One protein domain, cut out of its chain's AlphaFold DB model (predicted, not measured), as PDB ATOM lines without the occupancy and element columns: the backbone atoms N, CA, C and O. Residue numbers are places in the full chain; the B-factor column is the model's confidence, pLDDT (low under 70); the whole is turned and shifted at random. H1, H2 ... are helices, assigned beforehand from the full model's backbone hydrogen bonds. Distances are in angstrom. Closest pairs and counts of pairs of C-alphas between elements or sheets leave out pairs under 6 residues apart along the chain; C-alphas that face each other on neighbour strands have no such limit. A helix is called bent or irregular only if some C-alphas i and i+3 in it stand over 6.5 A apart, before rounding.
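This is residues 63 to 107 of the 107 residues of an uncharacterized protein of Blautia sp. TM10-2 (UniProt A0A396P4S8). Two long helices, H1 and H2, lie side by side and run opposite ways, making a long helical hairpin with a tight turn at one end and both printed ends together at the other. The printed part has 45 residues, with two named helices, H1 then H2, and no named strand; the class is all helix. It is only just loose, close to compact, with a radius of gyration of the C-alphas of 11.4 A, and its C-alphas span 35 by 17 by 8 A.

H1 is residues 64 to 80, from C-alpha 64 at (149.947, 158.987, 178.235), and is 24.5 A long. H2 is residues 83 to 105, 29.9 A long, ending with C-alpha 105 at (159.966, 161.633, 180.604). H2 is irregular: C-alphas 88 and 91 are 7.8 A apart, and it has a kink of 65 degrees near residue 90.

H1 and H2 touch, and their closest C-alphas, those of Leu 67 and Cys 100, are 6.4 A apart. They form a helical hairpin, at a shallow tilt of 10 degrees, opposite ways. Each O i to N i+4 pair in H1 is within hydrogen-bond range; in H2, 17 of 19 are.

The two C-alphas farthest apart, those of Lys 84 and Ser 107, are 34.6 A apart. The printed part has no cut, and the link from H1 to H2 is tight. Residues 63 to 66 and 103 to 107 have pLDDT under 70.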
ATOM      1  N   ASN A  63     150.890 157.320 174.511       64.81
ATOM      2  CA  ASN A  63     151.170 156.410 175.644       64.81
ATOM      3  C   ASN A  63     150.752 156.997 177.013       64.81
ATOM      4  O   ASN A  63     150.871 156.338 178.051       64.81
ATOM      5  N   ASN A  64     150.276 158.243 177.029       64.62
ATOM      6  CA  ASN A  64     149.947 158.987 178.235       64.62
ATOM      7  C   ASN A  64     148.658 158.461 178.886       64.62
ATOM      8  O   ASN A  64     148.563 158.463 180.111       64.62
ATOM      9  N   ASP A  65     147.706 157.936 178.106       66.00
ATOM     10  CA  ASP A  65     146.464 157.344 178.627       66.00
ATOM     11  C   ASP A  65     146.723 156.137 179.543       66.00
ATOM     12  O   ASP A  65     146.134 156.040 180.623       66.00
ATOM     13  N   PHE A  66     147.656 155.250 179.176       66.69
ATOM     14  CA  PHE A  66     148.032 154.105 180.015       66.69
ATOM     15  C   PHE A  66     148.645 154.562 181.346       66.69
ATOM     16  O   PHE A  66     148.278 154.069 182.413       66.69
ATOM     17  N   LEU A  67     149.546 155.546 181.297       70.00
ATOM     18  CA  LEU A  67     150.212 156.089 182.484       70.00
ATOM     19  C   LEU A  67     149.243 156.875 183.373       70.00
ATOM     20  O   LEU A  67     149.303 156.768 184.597       70.00
ATOM     21  N   ARG A  68     148.299 157.610 182.777       70.56
ATOM     22  CA  ARG A  68     147.216 158.292 183.495       70.56
ATOM     23  C   ARG A  68     146.320 157.305 184.222       70.56
ATOM     24  O   ARG A  68     145.955 157.576 185.362       70.56
ATOM     25  N   GLU A  69     145.990 156.176 183.608       77.00
ATOM     26  CA  GLU A  69     145.176 155.155 184.265       77.00
ATOM     27  C   GLU A  69     145.938 154.487 185.418       77.00
ATOM     28  O   GLU A  69     145.402 154.372 186.518       77.00
ATOM     29  N   GLN A  70     147.227 154.185 185.233       76.75
ATOM     30  CA  GLN A  70     148.086 153.682 186.312       76.75
ATOM     31  C   GLN A  70     148.230 154.669 187.481       76.75
ATOM     32  O   GLN A  70     148.234 154.258 188.642       76.75
ATOM     33  N   LEU A  71     148.311 155.974 187.201       80.00
ATOM     34  CA  LEU A  71     148.352 157.010 188.235       80.00
ATOM     35  C   LEU A  71     147.007 157.171 188.958       80.00
ATOM     36  O   LEU A  71     147.007 157.395 190.167       80.00
ATOM     37  N   LYS A  72     145.872 157.038 188.260       82.12
ATOM     38  CA  LYS A  72     144.541 157.059 188.892       82.12
ATOM     39  C   LYS A  72     144.335 155.867 189.820       82.12
ATOM     40  O   LYS A  72     143.847 156.059 190.929       82.12
ATOM     41  N   GLU A  73     144.714 154.664 189.388       84.56
ATOM     42  CA  GLU A  73     144.669 153.462 190.232       84.56
ATOM     43  C   GLU A  73     145.519 153.660 191.489       84.56
ATOM     44  O   GLU A  73     145.035 153.476 192.602       84.56
ATOM     45  N   LEU A  74     146.749 154.157 191.326       84.44
ATOM     46  CA  LEU A  74     147.632 154.460 192.449       84.44
ATOM     47  C   LEU A  74     147.038 155.511 193.405       84.44
ATOM     48  O   LEU A  74     147.178 155.386 194.619       84.44
ATOM     49  N   GLN A  75     146.380 156.549 192.880       82.75
ATOM     50  CA  GLN A  75     145.695 157.552 193.700       82.75
ATOM     51  C   GLN A  75     144.520 156.953 194.481       82.75
ATOM     52  O   GLN A  75     144.344 157.299 195.647       82.75
ATOM     53  N   ALA A  76     143.732 156.070 193.863       86.00
ATOM     54  CA  ALA A  76     142.628 155.386 194.530       86.00
ATOM     55  C   ALA A  76     143.135 154.469 195.654       86.00
ATOM     56  O   ALA A  76     142.626 154.547 196.770       86.00
ATOM     57  N   ASP A  77     144.189 153.691 195.388       83.69
ATOM     58  CA  ASP A  77     144.824 152.811 196.375       83.69
ATOM     59  C   ASP A  77     145.372 153.608 197.570       83.69
ATOM     60  O   ASP A  77     145.193 153.217 198.720       83.69
ATOM     61  N   LEU A  78     146.012 154.758 197.320       83.19
ATOM     62  CA  LEU A  78     146.543 155.628 198.376       83.19
ATOM     63  C   LEU A  78     145.452 156.251 199.254       83.19
ATOM     64  O   LEU A  78     145.694 156.486 200.435       83.19
ATOM     65  N   LEU A  79     144.278 156.545 198.688       84.38
ATOM     66  CA  LEU A  79     143.153 157.123 199.428       84.38
ATOM     67  C   LEU A  79     142.466 156.110 200.350       84.38
ATOM     68  O   LEU A  79     141.887 156.519 201.355       84.38
ATOM     69  N   ASP A  80     142.522 154.821 200.011       87.50
ATOM     70  CA  ASP A  80     141.934 153.733 200.807       87.50
ATOM     71  C   ASP A  80     142.921 153.151 201.842       87.50
ATOM     72  O   ASP A  80     142.541 152.382 202.724       87.50
ATOM     73  N   MET A  81     144.198 153.536 201.766       88.06
ATOM     74  CA  MET A  81     145.269 153.002 202.605       88.06
ATOM     75  C   MET A  81     145.344 153.694 203.974       88.06
ATOM     76  O   MET A  81     145.280 154.919 204.082       88.06
ATOM     77  N   SER A  82     145.552 152.922 205.045       88.62
ATOM     78  CA  SER A  82     145.820 153.485 206.374       88.62
ATOM     79  C   SER A  82     147.261 153.995 206.508       88.62
ATOM     80  O   SER A  82     148.178 153.474 205.876       88.62
ATOM     81  N   ASP A  83     147.505 154.945 207.418       88.69
ATOM     82  CA  ASP A  83     148.850 155.495 207.678       88.69
ATOM     83  C   ASP A  83     149.911 154.414 207.955       88.69
ATOM     84  O   ASP A  83     151.082 154.563 207.601       88.69
ATOM     85  N   LYS A  84     149.511 153.305 208.590       89.81
ATOM     86  CA  LYS A  84     150.401 152.181 208.891       89.81
ATOM     87  C   LYS A  84     150.805 151.428 207.619       89.81
ATOM     88  O   LYS A  84     151.987 151.152 207.431       89.81
ATOM     89  N   GLU A  85     149.841 151.126 206.754       86.75
ATOM     90  CA  GLU A  85     150.077 150.467 205.463       86.75
ATOM     91  C   GLU A  85     150.907 151.364 204.536       86.75
ATOM     92  O   GLU A  85     151.814 150.892 203.858       86.75
ATOM     93  N   LEU A  86     150.689 152.679 204.596       84.19
ATOM     94  CA  LEU A  86     151.438 153.675 203.830       84.19
ATOM     95  C   LEU A  86     152.930 153.687 204.199       84.19
ATOM     96  O   LEU A  86     153.795 153.784 203.326       84.19
ATOM     97  N   VAL A  87     153.251 153.536 205.490       87.25
ATOM     98  CA  VAL A  87     154.637 153.408 205.969       87.25
ATOM     99  C   VAL A  87     155.260 152.079 205.532       87.25
ATOM    100  O   VAL A  87     156.428 152.063 205.138       87.25
ATOM    101  N   GLU A  88     154.498 150.984 205.567       89.81
ATOM    102  CA  GLU A  88     154.959 149.646 205.165       89.81
ATOM    103  C   GLU A  88     155.180 149.533 203.643       89.81
ATOM    104  O   GLU A  88     156.147 148.910 203.204       89.81
ATOM    105  N   CYS A  89     154.349 150.196 202.834       84.88
ATOM    106  CA  CYS A  89     154.405 150.162 201.370       84.88
ATOM    107  C   CYS A  89     155.197 151.320 200.741       84.88
ATOM    108  O   CYS A  89     155.315 151.387 199.516       84.88
ATOM    109  N   ARG A  90     155.782 152.220 201.547       85.38
ATOM    110  CA  ARG A  90     156.453 153.448 201.080       85.38
ATOM    111  C   ARG A  90     157.476 153.208 199.964       85.38
ATOM    112  O   ARG A  90     157.527 153.983 199.015       85.38
ATOM    113  N   SER A  91     158.308 152.172 200.076       84.50
ATOM    114  CA  SER A  91     159.340 151.872 199.073       84.50
ATOM    115  C   SER A  91     158.743 151.456 197.726       84.50
ATOM    116  O   SER A  91     159.178 151.962 196.698       84.50
ATOM    117  N   LEU A  92     157.722 150.596 197.741       84.75
ATOM    118  CA  LEU A  92     157.032 150.111 196.541       84.75
ATOM    119  C   LEU A  92     156.243 151.230 195.848       84.75
ATOM    120  O   LEU A  92     156.247 151.335 194.625       84.75
ATOM    121  N   LEU A  93     155.604 152.103 196.633       84.75
ATOM    122  CA  LEU A  93     154.896 153.276 196.116       84.75
ATOM    123  C   LEU A  93     155.862 154.242 195.419       84.75
ATOM    124  O   LEU A  93     155.585 154.694 194.312       84.75
ATOM    125  N   LEU A  94     157.017 154.519 196.031       84.19
ATOM    126  CA  LEU A  94     158.048 155.369 195.429       84.19
ATOM    127  C   LEU A  94     158.629 154.760 194.147       84.19
ATOM    128  O   LEU A  94     158.864 155.489 193.188       84.19
ATOM    129  N   GLU A  95     158.828 153.444 194.107       84.56
ATOM    130  CA  GLU A  95     159.284 152.738 192.907       84.56
ATOM    131  C   GLU A  95     158.273 152.866 191.758       84.56
ATOM    132  O   GLU A  95     158.649 153.231 190.644       84.56
ATOM    133  N   ARG A  96     156.978 152.664 192.038       81.44
ATOM    134  CA  ARG A  96     155.907 152.796 191.037       81.44
ATOM    135  C   ARG A  96     155.748 154.237 190.544       81.44
ATOM    136  O   ARG A  96     155.564 154.444 189.346       81.44
ATOM    137  N   ILE A  97     155.878 155.229 191.430       83.00
ATOM    138  CA  ILE A  97     155.867 156.657 191.063       83.00
ATOM    139  C   ILE A  97     157.073 156.998 190.183       83.00
ATOM    140  O   ILE A  97     156.897 157.616 189.137       83.00
ATOM    141  N   ASN A  98     158.280 156.567 190.562       80.56
ATOM    142  CA  ASN A  98     159.487 156.797 189.766       80.56
ATOM    143  C   ASN A  98     159.380 156.162 188.380       80.56
ATOM    144  O   ASN A  98     159.704 156.818 187.399       80.56
ATOM    145  N   TRP A  99     158.860 154.937 188.284       80.44
ATOM    146  CA  TRP A  99     158.630 154.279 186.999       80.44
ATOM    147  C   TRP A  99     157.643 155.054 186.118       80.44
ATOM    148  O   TRP A  99     157.925 155.279 184.944       80.44
ATOM    149  N   CYS A 100     156.526 155.529 186.688       73.31
ATOM    150  CA  CYS A 100     155.576 156.369 185.956       73.31
ATOM    151  C   CYS A 100     156.226 157.680 185.493       73.31
ATOM    152  O   CYS A 100     156.016 158.088 184.357       73.31
ATOM    153  N   MET A 101     157.036 158.330 186.336       74.31
ATOM    154  CA  MET A 101     157.744 159.559 185.960       74.31
ATOM    155  C   MET A 101     158.766 159.314 184.847       74.31
ATOM    156  O   MET A 101     158.801 160.082 183.894       74.31
ATOM    157  N   THR A 102     159.558 158.242 184.924       73.31
ATOM    158  CA  THR A 102     160.500 157.864 183.862       73.31
ATOM    159  C   THR A 102     159.768 157.580 182.556       73.31
ATOM    160  O   THR A 102     160.148 158.121 181.528       73.31
ATOM    161  N   ALA A 103     158.669 156.826 182.595       67.06
ATOM    162  CA  ALA A 103     157.876 156.528 181.409       67.06
ATOM    163  C   ALA A 103     157.199 157.766 180.792       67.06
ATOM    164  O   ALA A 103     156.937 157.746 179.600       67.06
ATOM    165  N   ILE A 104     156.927 158.817 181.579       65.75
ATOM    166  CA  ILE A 104     156.444 160.122 181.087       65.75
ATOM    167  C   ILE A 104     157.585 160.954 180.481       65.75
ATOM    168  O   ILE A 104     157.344 161.754 179.584       65.75
ATOM    169  N   LEU A 105     158.805 160.831 181.012       59.84
ATOM    170  CA  LEU A 105     159.966 161.633 180.604       59.84
ATOM    171  C   LEU A 105     160.744 161.026 179.424       59.84
ATOM    172  O   LEU A 105     161.453 161.756 178.738       59.84
ATOM    173  N   GLU A 106     160.650 159.712 179.222       55.81
ATOM    174  CA  GLU A 106     161.298 158.966 178.129       55.81
ATOM    175  C   GLU A 106     160.379 158.747 176.908       55.81
ATOM    176  O   GLU A 106     160.798 158.108 175.941       55.81
ATOM    177  N   SER A 107     159.139 159.244 176.961       48.97
ATOM    178  CA  SER A 107     158.122 159.176 175.899       48.97
ATOM    179  C   SER A 107     157.885 160.520 175.237       48.97
ATOM    180  O   SER A 107     157.608 160.493 174.023       48.97
TER     181      SER A 107